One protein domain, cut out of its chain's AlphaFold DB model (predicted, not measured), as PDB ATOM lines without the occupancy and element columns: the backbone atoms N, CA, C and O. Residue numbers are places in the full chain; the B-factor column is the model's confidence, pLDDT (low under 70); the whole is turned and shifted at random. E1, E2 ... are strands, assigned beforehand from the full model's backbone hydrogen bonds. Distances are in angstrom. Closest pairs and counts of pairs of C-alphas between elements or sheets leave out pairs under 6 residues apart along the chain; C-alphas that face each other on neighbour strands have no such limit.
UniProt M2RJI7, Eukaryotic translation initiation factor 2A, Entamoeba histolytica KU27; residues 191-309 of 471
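This is residues 191 to 309 of the 471 residues of the protein "Eukaryotic translation initiation factor 2A" of Entamoeba histolytica KU27 (UniProt M2RJI7). What is this domain built of? It is a small, twisted sandwich: the three-strand sheet E1, E2, E3 covers E4, E5 and E6 of a four-strand sheet, while E7 at that sheet's far edge turns away, and two long loops, residues 252 to 264 and 272 to 303, run out from the four-strand sheet. How is it made along the printed part? The 119 printed residues have no named helix and seven named strands, E1 to E7 in chain order, with sheet orders E1 - E2 - E3 and E4 - E5 - E6 - E7, both antiparallel; the class is all strand, though the strands hold 49 residues, under half. How large is it? It is compact, with a radius of gyration of the C-alphas of 15.0 A and spans of 46 by 38 by 29 A.

Where does the first sheet run? E1 is residues 194 to 200, beginning at C-alpha 194 (2.558, -34.071, 90.534). E2 is residues 208 to 215, 21.8 A long, and E3 is residues 222 to 229, 20.3 A long, which bends by 59 degrees at residue 225. Where does the second run? E4 is residues 234 to 239, E5 residues 245 to 251, 19.5 A long, and E6 residues 265 to 271, 20.2 A long. E7 is residues 304 to 309, ending at C-alpha 309 (-7.301, -12.021, 104.433).

How are the strands paired? E1, E2, E3 and E4, E5, E6, E7 are two meanders, each strand the antiparallel neighbour of the one before. N 198 and O 211 of E1 and E2 are 2.9 A apart, N 210 and O 227 of E2 and E3 2.9 A, N 236 and O 249 of E4 and E5 2.8 A, and N 248 and O 268 of E5 and E6 2.8 A, each within hydrogen-bond range. How does E7 join? E6 and E7, a hairpin, stand at 117 degrees between directions, with N 267 and O 305 2.9 A apart. How do the sheets meet? They form a sandwich, two sheets face to face, their facing parts 10.4 A centre to centre and their best planes 17 degrees apart. The closest C-alphas of E3 and E6 are those of Asn 225 and Leu 270, 6.7 A apart; E7 is apart from E1, E2, E3 and E4.

How far does it reach? The two C-alphas farthest apart, those of Gly 218 and His 259, are 48.4 A apart. Which links are long? E5 to E6, with 13 residues, and E6 to E7, with 32, are long; the printed part has no cut. Where is confidence low? The mean pLDDT of the printed part is 73.1, and residues 191 to 192, 231, 253 to 264 and 273 to 303 are under 70.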
ATOM      1  N   ASP A 191       5.104 -26.921  89.638       63.34
ATOM      2  CA  ASP A 191       6.117 -27.990  89.632       63.34
ATOM      3  C   ASP A 191       5.974 -28.886  88.381       63.34
ATOM      4  O   ASP A 191       4.857 -29.197  87.974       63.34
ATOM      5  N   SER A 192       7.069 -29.342  87.771       64.88
ATOM      6  CA  SER A 192       6.992 -30.313  86.666       64.88
ATOM      7  C   SER A 192       6.446 -31.668  87.138       64.88
ATOM      8  O   SER A 192       5.914 -32.441  86.342       64.88
ATOM      9  N   GLY A 193       6.557 -31.953  88.440       81.38
ATOM     10  CA  GLY A 193       5.973 -33.122  89.093       81.38
ATOM     11  C   GLY A 193       4.514 -32.946  89.532       81.38
ATOM     12  O   GLY A 193       3.949 -31.849  89.565       81.38
ATOM     13  N   LEU A 194       3.895 -34.058  89.938       91.19
ATOM     14  CA  LEU A 194       2.558 -34.071  90.534       91.19
ATOM     15  C   LEU A 194       2.662 -33.860  92.048       91.19
ATOM     16  O   LEU A 194       2.555 -34.799  92.833       91.19
ATOM     17  N   VAL A 195       2.911 -32.621  92.462       92.12
ATOM     18  CA  VAL A 195       2.844 -32.229  93.877       92.12
ATOM     19  C   VAL A 195       1.442 -31.737  94.203       92.12
ATOM     20  O   VAL A 195       0.898 -30.937  93.443       92.12
ATOM     21  N   PHE A 196       0.865 -32.189  95.316       94.38
ATOM     22  CA  PHE A 196      -0.455 -31.758  95.772       94.38
ATOM     23  C   PHE A 196      -0.533 -31.611  97.288       94.38
ATOM     24  O   PHE A 196       0.156 -32.311  98.030       94.38
ATOM     25  N   GLY A 197      -1.402 -30.703  97.724       94.38
ATOM     26  CA  GLY A 197      -1.871 -30.618  99.098       94.38
ATOM     27  C   GLY A 197      -3.129 -31.460  99.263       94.38
ATOM     28  O   GLY A 197      -3.977 -31.485  98.367       94.38
ATOM     29  N   ILE A 198      -3.253 -32.148 100.393       95.06
ATOM     30  CA  ILE A 198      -4.469 -32.855 100.787       95.06
ATOM     31  C   ILE A 198      -4.820 -32.530 102.234       95.06
ATOM     32  O   ILE A 198      -3.946 -32.455 103.095       95.06
ATOM     33  N   PHE A 199      -6.107 -32.314 102.499       93.44
ATOM     34  CA  PHE A 199      -6.612 -32.040 103.841       93.44
ATOM     35  C   PHE A 199      -7.444 -33.191 104.380       93.44
ATOM     36  O   PHE A 199      -8.377 -33.671 103.725       93.44
ATOM     37  N   PHE A 200      -7.115 -33.578 105.604       91.75
ATOM     38  CA  PHE A 200      -7.833 -34.522 106.436       91.75
ATOM     39  C   PHE A 200      -8.495 -33.725 107.566       91.75
ATOM     40  O   PHE A 200      -7.782 -33.166 108.402       91.75
ATOM     41  N   PRO A 201      -9.834 -33.634 107.608       88.62
ATOM     42  CA  PRO A 201     -10.516 -32.953 108.697       88.62
ATOM     43  C   PRO A 201     -10.332 -33.717 110.007       88.62
ATOM     44  O   PRO A 201     -10.024 -34.914 110.020       88.62
ATOM     45  N   GLU A 202     -10.587 -33.020 111.105       85.00
ATOM     46  CA  GLU A 202     -10.532 -33.594 112.443       85.00
ATOM     47  C   GLU A 202     -11.458 -34.813 112.592       85.00
ATOM     48  O   GLU A 202     -12.577 -34.853 112.066       85.00
ATOM     49  N   ARG A 203     -10.984 -35.842 113.305       80.38
ATOM     50  CA  ARG A 203     -11.742 -37.077 113.540       80.38
ATOM     51  C   ARG A 203     -11.575 -37.568 114.970       80.38
ATOM     52  O   ARG A 203     -10.520 -38.075 115.351       80.38
ATOM     53  N   ASN A 204     -12.676 -37.564 115.720       80.25
ATOM     54  CA  ASN A 204     -12.745 -38.029 117.106       80.25
ATOM     55  C   ASN A 204     -11.719 -37.326 118.011       80.25
ATOM     56  O   ASN A 204     -11.966 -36.224 118.468       80.25
ATOM     57  N   ARG A 205     -10.588 -37.984 118.299       76.12
ATOM     58  CA  ARG A 205      -9.501 -37.463 119.148       76.12
ATOM     59  C   ARG A 205      -8.256 -37.074 118.346       76.12
ATOM     60  O   ARG A 205      -7.247 -36.715 118.944       76.12
ATOM     61  N   PHE A 206      -8.291 -37.234 117.024       81.56
ATOM     62  CA  PHE A 206      -7.168 -36.937 116.145       81.56
ATOM     63  C   PHE A 206      -7.381 -35.573 115.494       81.56
ATOM     64  O   PHE A 206      -8.443 -35.395 114.889       81.56
ATOM     65  N   PRO A 207      -6.399 -34.655 115.588       85.62
ATOM     66  CA  PRO A 207      -6.487 -33.338 114.970       85.62
ATOM     67  C   PRO A 207      -6.614 -33.454 113.448       85.62
ATOM     68  O   PRO A 207      -6.276 -34.485 112.860       85.62
ATOM     69  N   GLY A 208      -7.068 -32.379 112.805       88.31
ATOM     70  CA  GLY A 208      -6.973 -32.265 111.355       88.31
ATOM     71  C   GLY A 208      -5.512 -32.273 110.899       88.31
ATOM     72  O   GLY A 208      -4.602 -31.923 111.655       88.31
ATOM     73  N   VAL A 209      -5.273 -32.671 109.656       90.88
ATOM     74  CA  VAL A 209      -3.933 -32.745 109.068       90.88
ATOM     75  C   VAL A 209      -3.972 -32.184 107.655       90.88
ATOM     76  O   VAL A 209      -4.889 -32.476 106.888       90.88
ATOM     77  N   ILE A 210      -2.975 -31.382 107.302       92.56
ATOM     78  CA  ILE A 210      -2.702 -31.013 105.914       92.56
ATOM     79  C   ILE A 210      -1.368 -31.634 105.540       92.56
ATOM     80  O   ILE A 210      -0.341 -31.314 106.138       92.56
ATOM     81  N   ASP A 211      -1.392 -32.481 104.522       92.62
ATOM     82  CA  ASP A 211      -0.204 -33.137 104.003       92.62
ATOM     83  C   ASP A 211       0.111 -32.643 102.599       92.62
ATOM     84  O   ASP A 211      -0.772 -32.375 101.781       92.62
ATOM     85  N   LEU A 212       1.403 -32.558 102.316       91.56
ATOM     86  CA  LEU A 212       1.946 -32.250 101.011       91.56
ATOM     87  C   LEU A 212       2.629 -33.492 100.456       91.56
ATOM     88  O   LEU A 212       3.590 -33.983 101.046       91.56
ATOM     89  N   TYR A 213       2.167 -33.981  99.312       92.88
ATOM     90  CA  TYR A 213       2.678 -35.192  98.676       92.88
ATOM     91  C   TYR A 213       3.284 -34.906  97.307       92.88
ATOM     92  O   TYR A 213       2.840 -34.010  96.591       92.88
ATOM     93  N   ARG A 214       4.261 -35.730  96.913       91.88
ATOM     94  CA  ARG A 214       4.731 -35.880  95.530       91.88
ATOM     95  C   ARG A 214       4.225 -37.213  94.985       91.88
ATOM     96  O   ARG A 214       4.440 -38.254  95.610       91.88
ATOM     97  N   LYS A 215       3.601 -37.194  93.809       93.50
ATOM     98  CA  LYS A 215       3.145 -38.384  93.088       93.50
ATOM     99  C   LYS A 215       3.977 -38.630  91.834       93.50
ATOM    100  O   LYS A 215       4.149 -37.754  90.991       93.50
ATOM    101  N   GLU A 216       4.437 -39.866  91.691       94.00
ATOM    102  CA  GLU A 216       4.895 -40.440  90.428       94.00
ATOM    103  C   GLU A 216       3.928 -41.566  90.060       94.00
ATOM    104  O   GLU A 216       3.697 -42.465  90.869       94.00
ATOM    105  N   ILE A 217       3.329 -41.515  88.869       93.56
ATOM    106  CA  ILE A 217       2.372 -42.542  88.436       93.56
ATOM    107  C   ILE A 217       3.064 -43.913  88.379       93.56
ATOM    108  O   ILE A 217       4.140 -44.051  87.801       93.56
ATOM    109  N   GLY A 218       2.432 -44.920  88.980       93.75
ATOM    110  CA  GLY A 218       2.952 -46.276  89.145       93.75
ATOM    111  C   GLY A 218       3.751 -46.495  90.436       93.75
ATOM    112  O   GLY A 218       4.185 -47.619  90.683       93.75
ATOM    113  N   LYS A 219       3.949 -45.460  91.264       94.81
ATOM    114  CA  LYS A 219       4.623 -45.552  92.569       94.81
ATOM    115  C   LYS A 219       3.757 -44.946  93.680       94.81
ATOM    116  O   LYS A 219       3.008 -44.010  93.404       94.81
ATOM    117  N   PRO A 220       3.880 -45.407  94.938       94.44
ATOM    118  CA  PRO A 220       3.200 -44.771  96.066       94.44
ATOM    119  C   PRO A 220       3.575 -43.289  96.196       94.44
ATOM    120  O   PRO A 220       4.734 -42.921  95.987       94.44
ATOM    121  N   CYS A 221       2.614 -42.437  96.556       93.88
ATOM    122  CA  CYS A 221       2.902 -41.032  96.843       93.88
ATOM    123  C   CYS A 221       3.885 -40.878  98.023       93.88
ATOM    124  O   CYS A 221       3.794 -41.579  99.031       93.88
ATOM    125  N   LYS A 222       4.812 -39.920  97.917       92.19
ATOM    126  CA  LYS A 222       5.820 -39.618  98.945       92.19
ATOM    127  C   LYS A 222       5.433 -38.352  99.706       92.19
ATOM    128  O   LYS A 222       5.244 -37.309  99.081       92.19
ATOM    129  N   LEU A 223       5.339 -38.435 101.033       91.38
ATOM    130  CA  LEU A 223       5.107 -37.273 101.896       91.38
ATOM    131  C   LEU A 223       6.318 -36.327 101.838       91.38
ATOM    132  O   LEU A 223       7.458 -36.763 102.003       91.38
ATOM    133  N   ILE A 224       6.062 -35.046 101.587       86.94
ATOM    134  CA  ILE A 224       7.052 -33.961 101.521       86.94
ATOM    135  C   ILE A 224       7.036 -33.154 102.821       86.94
ATOM    136  O   ILE A 224       8.088 -32.860 103.380       86.94
ATOM    137  N   ASN A 225       5.843 -32.759 103.265       84.81
ATOM    138  CA  ASN A 225       5.626 -31.865 104.399       84.81
ATOM    139  C   ASN A 225       4.254 -32.174 105.008       84.81
ATOM    140  O   ASN A 225       3.355 -32.620 104.299       84.81
ATOM    141  N   THR A 226       4.095 -31.946 106.302       87.31
ATOM    142  CA  THR A 226       2.847 -32.189 107.030       87.31
ATOM    143  C   THR A 226       2.645 -31.089 108.057       87.31
ATOM    144  O   THR A 226       3.614 -30.534 108.575       87.31
ATOM    145  N   ILE A 227       1.395 -30.764 108.363       84.75
ATOM    146  CA  ILE A 227       1.042 -29.900 109.484       84.75
ATOM    147  C   ILE A 227      -0.231 -30.403 110.162       84.75
ATOM    148  O   ILE A 227      -1.230 -30.716 109.517       84.75
ATOM    149  N   SER A 228      -0.199 -30.433 111.494       85.88
ATOM    150  CA  SER A 228      -1.378 -30.668 112.323       85.88
ATOM    151  C   SER A 228      -2.182 -29.375 112.486       85.88
ATOM    152  O   SER A 228      -1.640 -28.334 112.860       85.88
ATOM    153  N   VAL A 229      -3.488 -29.464 112.272       82.38
ATOM    154  CA  VAL A 229      -4.458 -28.376 112.413       82.38
ATOM    155  C   VAL A 229      -5.403 -28.713 113.560       82.38
ATOM    156  O   VAL A 229      -6.034 -29.767 113.567       82.38
ATOM    157  N   LEU A 230      -5.508 -27.813 114.532       74.25
ATOM    158  CA  LEU A 230      -6.502 -27.914 115.599       74.25
ATOM    159  C   LEU A 230      -7.785 -27.234 115.130       74.25
ATOM    160  O   LEU A 230      -7.702 -26.112 114.633       74.25
ATOM    161  N   ASN A 231      -8.938 -27.879 115.320       67.88
ATOM    162  CA  ASN A 231     -10.244 -27.316 114.996       67.88
ATOM    163  C   ASN A 231     -10.326 -26.890 113.514       67.88
ATOM    164  O   ASN A 231     -10.505 -25.723 113.192       67.88
ATOM    165  N   GLY A 232     -10.131 -27.817 112.579       70.56
ATOM    166  CA  GLY A 232     -10.312 -27.548 111.147       70.56
ATOM    167  C   GLY A 232     -11.431 -28.414 110.582       70.56
ATOM    168  O   GLY A 232     -11.253 -29.631 110.490       70.56
ATOM    169  N   THR A 233     -12.564 -27.819 110.190       77.25
ATOM    170  CA  THR A 233     -13.659 -28.543 109.508       77.25
ATOM    171  C   THR A 233     -13.504 -28.493 107.993       77.25
ATOM    172  O   THR A 233     -13.736 -29.494 107.311       77.25
ATOM    173  N   SER A 234     -13.028 -27.366 107.470       83.88
ATOM    174  CA  SER A 234     -12.743 -27.150 106.051       83.88
ATOM    175  C   SER A 234     -11.397 -26.464 105.843       83.88
ATOM    176  O   SER A 234     -10.819 -25.886 106.767       83.88
ATOM    177  N   VAL A 235     -10.900 -26.529 104.608       87.75
ATOM    178  CA  VAL A 235      -9.666 -25.861 104.201       87.75
ATOM    179  C   VAL A 235      -9.856 -25.119 102.888       87.75
ATOM    180  O   VAL A 235     -10.533 -25.597 101.977       87.75
ATOM    181  N   LEU A 236      -9.173 -23.988 102.803       88.62
ATOM    182  CA  LEU A 236      -8.919 -23.222 101.605       88.62
ATOM    183  C   LEU A 236      -7.472 -23.401 101.181       88.62
ATOM    184  O   LEU A 236      -6.579 -22.938 101.892       88.62
ATOM    185  N   PHE A 237      -7.221 -24.033 100.045       91.62
ATOM    186  CA  PHE A 237      -5.876 -24.079  99.488       91.62
ATOM    187  C   PHE A 237      -5.644 -22.886  98.553       91.62
ATOM    188  O   PHE A 237      -6.509 -22.469  97.786       91.62
ATOM    189  N   ASN A 238      -4.470 -22.277  98.681       91.06
ATOM    190  CA  ASN A 238      -4.019 -21.189  97.826       91.06
ATOM    191  C   ASN A 238      -2.526 -21.378  97.555       91.06
ATOM    192  O   ASN A 238      -1.677 -21.204  98.432       91.06
ATOM    193  N   TRP A 239      -2.209 -21.791  96.335       90.75
ATOM    194  CA  TRP A 239      -0.839 -21.997  95.901       90.75
ATOM    195  C   TRP A 239      -0.204 -20.699  95.413       90.75
ATOM    196  O   TRP A 239      -0.773 -19.971  94.600       90.75
ATOM    197  N   CYS A 240       1.050 -20.470  95.804       89.69
ATOM    198  CA  CYS A 240       1.872 -19.471  95.135       89.69
ATOM    199  C   CYS A 240       1.988 -19.820  93.645       89.69
ATOM    200  O   CYS A 240       2.146 -20.988  93.286       89.69
ATOM    201  N   LYS A 241       1.986 -18.812  92.765       86.31
ATOM    202  CA  LYS A 241       2.112 -19.015  91.311       86.31
ATOM    203  C   LYS A 241       3.372 -19.783  90.907       86.31
ATOM    204  O   LYS A 241       3.343 -20.524  89.933       86.31
ATOM    205  N   LYS A 242       4.457 -19.638  91.671       84.69
ATOM    206  CA  LYS A 242       5.716 -20.385  91.502       84.69
ATOM    207  C   LYS A 242       5.655 -21.824  92.041       84.69
ATOM    208  O   LYS A 242       6.600 -22.587  91.880       84.69
ATOM    209  N   GLY A 243       4.555 -22.203  92.691       85.19
ATOM    210  CA  GLY A 243       4.237 -23.561  93.127       85.19
ATOM    211  C   GLY A 243       5.035 -24.097  94.313       85.19
ATOM    212  O   GLY A 243       4.818 -25.247  94.683       85.19
ATOM    213  N   HIS A 244       5.930 -23.305  94.912       81.69
ATOM    214  CA  HIS A 244       6.811 -23.725  96.010       81.69
ATOM    215  C   HIS A 244       6.231 -23.497  97.414       81.69
ATOM    216  O   HIS A 244       6.789 -24.017  98.381       81.69
ATOM    217  N   ILE A 245       5.117 -22.761  97.520       87.06
ATOM    218  CA  ILE A 245       4.408 -22.457  98.772       87.06
ATOM    219  C   ILE A 245       2.931 -22.800  98.605       87.06
ATOM    220  O   ILE A 245       2.292 -22.318  97.666       87.06
ATOM    221  N   LEU A 246       2.395 -23.572  99.545       90.31
ATOM    222  CA  LEU A 246       0.963 -23.786  99.724       90.31
ATOM    223  C   LEU A 246       0.505 -23.039 100.971       90.31
ATOM    224  O   LEU A 246       0.993 -23.310 102.068       90.31
ATOM    225  N   LEU A 247      -0.452 -22.134 100.814       91.62
ATOM    226  CA  LEU A 247      -1.219 -21.593 101.924       91.62
ATOM    227  C   LEU A 247      -2.477 -22.418 102.126       91.62
ATOM    228  O   LEU A 247      -3.146 -22.800 101.168       91.62
ATOM    229  N   ALA A 248      -2.802 -22.665 103.384       90.44
ATOM    230  CA  ALA A 248      -3.988 -23.385 103.784       90.44
ATOM    231  C   ALA A 248      -4.724 -22.580 104.853       90.44
ATOM    232  O   ALA A 248      -4.255 -22.479 105.985       90.44
ATOM    233  N   THR A 249      -5.860 -21.988 104.490       89.56
ATOM    234  CA  THR A 249      -6.727 -21.292 105.447       89.56
ATOM    235  C   THR A 249      -7.762 -22.277 105.950       89.56
ATOM    236  O   THR A 249      -8.641 -22.695 105.204       89.56
ATOM    237  N   THR A 250      -7.630 -22.703 107.195       88.00
ATOM    238  CA  THR A 250      -8.560 -23.628 107.838       88.00
ATOM    239  C   THR A 250      -9.639 -22.828 108.542       88.00
ATOM    240  O   THR A 250      -9.369 -21.736 109.038       88.00
ATOM    241  N   SER A 251     -10.861 -23.347 108.573       82.81
ATOM    242  CA  SER A 251     -11.977 -22.714 109.275       82.81
ATOM    243  C   SER A 251     -12.739 -23.725 110.121       82.81
ATOM    244  O   SER A 251     -12.799 -24.911 109.784       82.81
ATOM    245  N   THR A 252     -13.323 -23.240 111.217       75.62
ATOM    246  CA  THR A 252     -14.341 -23.936 112.010       75.62
ATOM    247  C   THR A 252     -15.707 -23.316 111.809       75.62
ATOM    248  O   THR A 252     -15.849 -22.105 111.909       75.62
ATOM    249  N   ASP A 253     -16.732 -24.146 111.636       57.12
ATOM    250  CA  ASP A 253     -18.118 -23.667 111.564       57.12
ATOM    251  C   ASP A 253     -18.718 -23.353 112.950       57.12
ATOM    252  O   ASP A 253     -19.616 -22.522 113.062       57.12
ATOM    253  N   PHE A 254     -18.215 -23.986 114.020       51.28
ATOM    254  CA  PHE A 254     -18.681 -23.793 115.398       51.28
ATOM    255  C   PHE A 254     -17.504 -23.747 116.383       51.28
ATOM    256  O   PHE A 254     -16.702 -24.677 116.449       51.28
ATOM    257  N   ASP A 255     -17.411 -22.667 117.160       46.28
ATOM    258  CA  ASP A 255     -16.506 -22.552 118.307       46.28
ATOM    259  C   ASP A 255     -17.234 -23.067 119.560       46.28
ATOM    260  O   ASP A 255     -18.122 -22.394 120.090       46.28
ATOM    261  N   GLU A 256     -16.883 -24.268 120.038       43.16
ATOM    262  CA  GLU A 256     -17.481 -24.871 121.246       43.16
ATOM    263  C   GLU A 256     -17.290 -24.004 122.501       43.16
ATOM    264  O   GLU A 256     -18.038 -24.141 123.469       43.16
ATOM    265  N   THR A 257     -16.329 -23.073 122.494       51.47
ATOM    266  CA  THR A 257     -16.099 -22.167 123.624       51.47
ATOM    267  C   THR A 257     -17.122 -21.031 123.704       51.47
ATOM    268  O   THR A 257     -17.143 -20.313 124.703       51.47
ATOM    269  N   GLY A 258     -17.967 -20.848 122.682       40.41
ATOM    270  CA  GLY A 258     -19.027 -19.836 122.662       40.41
ATOM    271  C   GLY A 258     -18.547 -18.389 122.486       40.41
ATOM    272  O   GLY A 258     -19.362 -17.473 122.588       40.41
ATOM    273  N   HIS A 259     -17.256 -18.160 122.215       40.28
ATOM    274  CA  HIS A 259     -16.692 -16.811 122.075       40.28
ATOM    275  C   HIS A 259     -16.805 -16.253 120.646       40.28
ATOM    276  O   HIS A 259     -16.935 -15.039 120.487       40.28
ATOM    277  N   ASN A 260     -16.817 -17.105 119.611       42.50
ATOM    278  CA  ASN A 260     -16.926 -16.679 118.211       42.50
ATOM    279  C   ASN A 260     -18.117 -17.339 117.498       42.50
ATOM    280  O   ASN A 260     -18.031 -18.458 117.004       42.50
ATOM    281  N   TYR A 261     -19.223 -16.601 117.368       35.38
ATOM    282  CA  TYR A 261     -20.425 -17.040 116.638       35.38
ATOM    283  C   TYR A 261     -20.230 -17.210 115.116       35.38
ATOM    284  O   TYR A 261     -21.122 -17.726 114.451       35.38
ATOM    285  N   TYR A 262     -19.093 -16.771 114.563       45.78
ATOM    286  CA  TYR A 262     -18.811 -16.751 113.118       45.78
ATOM    287  C   TYR A 262     -17.664 -17.681 112.693       45.78
ATOM    288  O   TYR A 262     -17.172 -17.560 111.572       45.78
ATOM    289  N   GLY A 263     -17.237 -18.593 113.572       59.06
ATOM    290  CA  GLY A 263     -16.092 -19.459 113.305       59.06
ATOM    291  C   GLY A 263     -14.746 -18.744 113.443       59.06
ATOM    292  O   GLY A 263     -14.663 -17.516 113.493       59.06
ATOM    293  N   THR A 264     -13.664 -19.515 113.526       68.44
ATOM    294  CA  THR A 264     -12.289 -18.992 113.538       68.44
ATOM    295  C   THR A 264     -11.540 -19.499 112.320       68.44
ATOM    296  O   THR A 264     -11.594 -20.693 112.034       68.44
ATOM    297  N   SER A 265     -10.830 -18.609 111.620       81.75
ATOM    298  CA  SER A 265      -9.966 -18.990 110.499       81.75
ATOM    299  C   SER A 265      -8.496 -18.906 110.888       81.75
ATOM    300  O   SER A 265      -8.064 -17.900 111.458       81.75
ATOM    301  N   MET A 266      -7.724 -19.941 110.569       85.38
ATOM    302  CA  MET A 266      -6.287 -20.001 110.818       85.38
ATOM    303  C   MET A 266      -5.543 -20.213 109.502       85.38
ATOM    304  O   MET A 266      -5.885 -21.085 108.713       85.38
ATOM    305  N   LEU A 267      -4.521 -19.402 109.252       87.25
ATOM    306  CA  LEU A 267      -3.646 -19.577 108.101       87.25
ATOM    307  C   LEU A 267      -2.482 -20.477 108.475       87.25
ATOM    308  O   LEU A 267      -1.812 -20.225 109.472       87.25
ATOM    309  N   HIS A 268      -2.216 -21.455 107.622       87.31
ATOM    310  CA  HIS A 268      -1.050 -22.319 107.647       87.31
ATOM    311  C   HIS A 268      -0.281 -22.180 106.331       87.31
ATOM    312  O   HIS A 268      -0.876 -21.901 105.290       87.31
ATOM    313  N   SER A 269       1.031 -22.404 106.346       85.38
ATOM    314  CA  SER A 269       1.839 -22.422 105.120       85.38
ATOM    315  C   SER A 269       2.779 -23.624 105.087       85.38
ATOM    316  O   SER A 269       3.531 -23.815 106.044       85.38
ATOM    317  N   LEU A 270       2.792 -24.367 103.981       85.31
ATOM    318  CA  LEU A 270       3.700 -25.484 103.721       85.31
ATOM    319  C   LEU A 270       4.619 -25.162 102.532       85.31
ATOM    320  O   LEU A 270       4.216 -24.472 101.596       85.31
ATOM    321  N   TYR A 271       5.841 -25.698 102.560       80.44
ATOM    322  CA  TYR A 271       6.874 -25.493 101.534       80.44
ATOM    323  C   TYR A 271       7.315 -26.818 100.923       80.44
ATOM    324  O   TYR A 271       7.345 -27.848 101.605       80.44
ATOM    325  N   ILE A 272       7.724 -26.765  99.654       78.62
ATOM    326  CA  ILE A 272       8.436 -27.861  98.988       78.62
ATOM    327  C   ILE A 272       9.930 -27.731  99.327       78.62
ATOM    328  O   ILE A 272      10.642 -26.913  98.746       78.62
ATOM    329  N   SER A 273      10.396 -28.537 100.283       58.09
ATOM    330  CA  SER A 273      11.740 -28.457 100.883       58.09
ATOM    331  C   SER A 273      12.902 -28.702  99.910       58.09
ATOM    332  O   SER A 273      14.004 -28.216 100.145       58.09
ATOM    333  N   GLU A 274      12.665 -29.391  98.789       55.12
ATOM    334  CA  GLU A 274      13.697 -29.729  97.791       55.12
ATOM    335  C   GLU A 274      14.264 -28.502  97.033       55.12
ATOM    336  O   GLU A 274      15.250 -28.649  96.319       55.12
ATOM    337  N   ASN A 275      13.702 -27.295  97.221       48.31
ATOM    338  CA  ASN A 275      14.120 -26.052  96.547       48.31
ATOM    339  C   ASN A 275      14.446 -24.868  97.485       48.31
ATOM    340  O   ASN A 275      14.605 -23.745  97.008       48.31
ATOM    341  N   SER A 276      14.548 -25.062  98.804       46.47
ATOM    342  CA  SER A 276      14.731 -23.943  99.745       46.47
ATOM    343  C   SER A 276      15.973 -24.089 100.620       46.47
ATOM    344  O   SER A 276      16.153 -25.114 101.274       46.47
ATOM    345  N   ASN A 277      16.772 -23.020 100.717       45.06
ATOM    346  CA  ASN A 277      17.769 -22.812 101.774       45.06
ATOM    347  C   ASN A 277      17.059 -22.638 103.135       45.06
ATOM    348  O   ASN A 277      17.005 -21.545 103.698       45.06
ATOM    349  N   SER A 278      16.466 -23.714 103.659       47.84
ATOM    350  CA  SER A 278      15.569 -23.697 104.822       47.84
ATOM    351  C   SER A 278      16.266 -23.405 106.158       47.84
ATOM    352  O   SER A 278      15.596 -23.289 107.177       47.84
ATOM    353  N   SER A 279      17.594 -23.275 106.187       44.62
ATOM    354  CA  SER A 279      18.365 -23.008 107.411       44.62
ATOM    355  C   SER A 279      18.427 -21.527 107.812       44.62
ATOM    356  O   SER A 279      18.901 -21.217 108.902       44.62
ATOM    357  N   VAL A 280      17.956 -20.598 106.969       47.12
ATOM    358  CA  VAL A 280      18.128 -19.145 107.197       47.12
ATOM    359  C   VAL A 280      16.902 -18.484 107.851       47.12
ATOM    360  O   VAL A 280      17.015 -17.398 108.418       47.12
ATOM    361  N   ILE A 281      15.738 -19.140 107.836       49.75
ATOM    362  CA  ILE A 281      14.460 -18.500 108.179       49.75
ATOM    363  C   ILE A 281      14.229 -18.419 109.702       49.75
ATOM    364  O   ILE A 281      13.659 -17.449 110.166       49.75
ATOM    365  N   GLU A 282      14.730 -19.335 110.533       45.28
ATOM    366  CA  GLU A 282      14.309 -19.425 111.950       45.28
ATOM    367  C   GLU A 282      14.762 -18.274 112.879       45.28
ATOM    368  O   GLU A 282      14.171 -18.069 113.938       45.28
ATOM    369  N   SER A 283      15.781 -17.483 112.518       39.19
ATOM    370  CA  SER A 283      16.442 -16.572 113.478       39.19
ATOM    371  C   SER A 283      15.882 -15.138 113.562       39.19
ATOM    372  O   SER A 283      16.306 -14.380 114.435       39.19
ATOM    373  N   LYS A 284      14.932 -14.739 112.697       45.34
ATOM    374  CA  LYS A 284      14.440 -13.339 112.587       45.34
ATOM    375  C   LYS A 284      12.916 -13.160 112.697       45.34
ATOM    376  O   LYS A 284      12.401 -12.096 112.364       45.34
ATOM    377  N   LEU A 285      12.189 -14.185 113.133       52.22
ATOM    378  CA  LEU A 285      10.735 -14.268 112.951       52.22
ATOM    379  C   LEU A 285       9.925 -13.747 114.143       52.22
ATOM    380  O   LEU A 285      10.238 -14.012 115.305       52.22
ATOM    381  N   ASP A 286       8.834 -13.043 113.835       57.41
ATOM    382  CA  ASP A 286       7.823 -12.629 114.808       57.41
ATOM    383  C   ASP A 286       7.084 -13.862 115.354       57.41
ATOM    384  O   ASP A 286       6.314 -14.513 114.652       57.41
ATOM    385  N   LYS A 287       7.268 -14.174 116.638       58.44
ATOM    386  CA  LYS A 287       6.641 -15.332 117.301       58.44
ATOM    387  C   LYS A 287       5.103 -15.312 117.281       58.44
ATOM    388  O   LYS A 287       4.484 -16.322 117.598       58.44
ATOM    389  N   THR A 288       4.466 -14.186 116.943       62.66
ATOM    390  CA  THR A 288       3.003 -14.104 116.766       62.66
ATOM    391  C   THR A 288       2.524 -14.643 115.416       62.66
ATOM    392  O   THR A 288       1.364 -15.033 115.289       62.66
ATOM    393  N   LEU A 289       3.415 -14.684 114.423       62.00
ATOM    394  CA  LEU A 289       3.170 -15.249 113.099       62.00
ATOM    395  C   LEU A 289       3.613 -16.711 113.011       62.00
ATOM    396  O   LEU A 289       3.054 -17.454 112.215       62.00
ATOM    397  N   TYR A 290       4.583 -17.124 113.830       62.12
ATOM    398  CA  TYR A 290       5.231 -18.432 113.761       62.12
ATOM    399  C   TYR A 290       5.072 -19.160 115.102       62.12
ATOM    400  O   TYR A 290       5.655 -18.752 116.108       62.12
ATOM    401  N   LYS A 291       4.309 -20.259 115.131       52.88
ATOM    402  CA  LYS A 291       4.333 -21.216 116.247       52.88
ATOM    403  C   LYS A 291       5.150 -22.426 115.814       52.88
ATOM    404  O   LYS A 291       4.754 -23.139 114.902       52.88
ATOM    405  N   THR A 292       6.286 -22.659 116.462       43.66
ATOM    406  CA  THR A 292       7.061 -23.888 116.276       43.66
ATOM    407  C   THR A 292       6.237 -25.087 116.750       43.66
ATOM    408  O   THR A 292       5.818 -25.107 117.912       43.66
ATOM    409  N   PRO A 293       6.024 -26.119 115.917       47.31
ATOM    410  CA  PRO A 293       5.559 -27.398 116.410       47.31
ATOM    411  C   PRO A 293       6.701 -28.048 117.189       47.31
ATOM    412  O   PRO A 293       7.830 -28.168 116.721       47.31
ATOM    413  N   THR A 294       6.388 -28.476 118.400       41.00
ATOM    414  CA  THR A 294       7.121 -29.493 119.153       41.00
ATOM    415  C   THR A 294       7.671 -30.611 118.248       41.00
ATOM    416  O   THR A 294       6.893 -31.284 117.580       41.00
ATOM    417  N   ASN A 295       8.992 -30.822 118.267       35.72
ATOM    418  CA  ASN A 295       9.739 -32.071 118.005       35.72
ATOM    419  C   ASN A 295       9.377 -32.999 116.819       35.72
ATOM    420  O   ASN A 295       9.828 -34.144 116.816       35.72
ATOM    421  N   ASN A 296       8.673 -32.551 115.779       38.44
ATOM    422  CA  ASN A 296       8.468 -33.365 114.576       38.44
ATOM    423  C   ASN A 296       9.364 -32.889 113.426       38.44
ATOM    424  O   ASN A 296       9.208 -31.788 112.902       38.44
ATOM    425  N   VAL A 297      10.275 -33.776 113.017       38.81
ATOM    426  CA  VAL A 297      11.346 -33.597 112.013       38.81
ATOM    427  C   VAL A 297      10.831 -33.215 110.605       38.81
ATOM    428  O   VAL A 297      11.623 -32.871 109.735       38.81
ATOM    429  N   PHE A 298       9.512 -33.207 110.373       45.03
ATOM    430  CA  PHE A 298       8.888 -32.981 109.058       45.03
ATOM    431  C   PHE A 298       8.003 -31.726 108.957       45.03
ATOM    432  O   PHE A 298       7.424 -31.478 107.902       45.03
ATOM    433  N   THR A 299       7.889 -30.933 110.024       51.25
ATOM    434  CA  THR A 299       6.985 -29.771 110.085       51.25
ATOM    435  C   THR A 299       7.763 -28.476 109.825       51.25
ATOM    436  O   THR A 299       8.326 -27.897 110.748       51.25
ATOM    437  N   GLN A 300       7.793 -27.987 108.582       55.19
ATOM    438  CA  GLN A 300       8.254 -26.620 108.269       55.19
ATOM    439  C   GLN A 300       7.042 -25.729 107.993       55.19
ATOM    440  O   GLN A 300       6.825 -25.253 106.879       55.19
ATOM    441  N   THR A 301       6.201 -25.557 109.014       57.34
ATOM    442  CA  THR A 301       5.177 -24.511 108.988       57.34
ATOM    443  C   THR A 301       5.858 -23.185 109.240       57.34
ATOM    444  O   THR A 301       6.442 -22.988 110.302       57.34
ATOM    445  N   LEU A 302       5.786 -22.279 108.270       62.09
ATOM    446  CA  LEU A 302       6.243 -20.917 108.490       62.09
ATOM    447  C   LEU A 302       5.154 -20.146 109.238       62.09
ATOM    448  O   LEU A 302       5.308 -19.858 110.412       62.09
ATOM    449  N   ILE A 303       3.992 -19.908 108.652       67.50
ATOM    450  CA  ILE A 303       3.018 -19.002 109.265       67.50
ATOM    451  C   ILE A 303       1.864 -19.798 109.880       67.50
ATOM    452  O   ILE A 303       1.306 -20.671 109.222       67.50
ATOM    453  N   GLN A 304       1.525 -19.497 111.136       75.38
ATOM    454  CA  GLN A 304       0.370 -20.013 111.865       75.38
ATOM    455  C   GLN A 304      -0.301 -18.889 112.674       75.38
ATOM    456  O   GLN A 304       0.090 -18.602 113.807       75.38
ATOM    457  N   THR A 305      -1.332 -18.253 112.110       77.62
ATOM    458  CA  THR A 305      -2.002 -17.100 112.743       77.62
ATOM    459  C   THR A 305      -3.479 -16.985 112.362       77.62
ATOM    460  O   THR A 305      -3.909 -17.547 111.356       77.62
ATOM    461  N   GLN A 306      -4.259 -16.249 113.159       83.69
ATOM    462  CA  GLN A 306      -5.637 -15.899 112.811       83.69
ATOM    463  C   GLN A 306      -5.626 -14.816 111.734       83.69
ATOM    464  O   GLN A 306      -5.092 -13.729 111.965       83.69
ATOM    465  N   VAL A 307      -6.234 -15.089 110.583       86.25
ATOM    466  CA  VAL A 307      -6.188 -14.184 109.425       86.25
ATOM    467  C   VAL A 307      -7.527 -13.530 109.131       86.25
ATOM    468  O   VAL A 307      -8.582 -14.123 109.336       86.25
ATOM    469  N   GLN A 308      -7.456 -12.292 108.649       88.94
ATOM    470  CA  GLN A 308      -8.567 -11.568 108.035       88.94
ATOM    471  C   GLN A 308      -8.602 -11.841 106.528       88.94
ATOM    472  O   GLN A 308      -9.651 -12.175 105.987       88.94
ATOM    473  N   ASP A 309      -7.448 -11.731 105.861       90.12
ATOM    474  CA  ASP A 309      -7.301 -12.021 104.433       90.12
ATOM    475  C   ASP A 309      -5.839 -12.334 104.100       90.12
ATOM    476  O   ASP A 309      -4.916 -11.957 104.833       90.12
TER     477      ASP A 309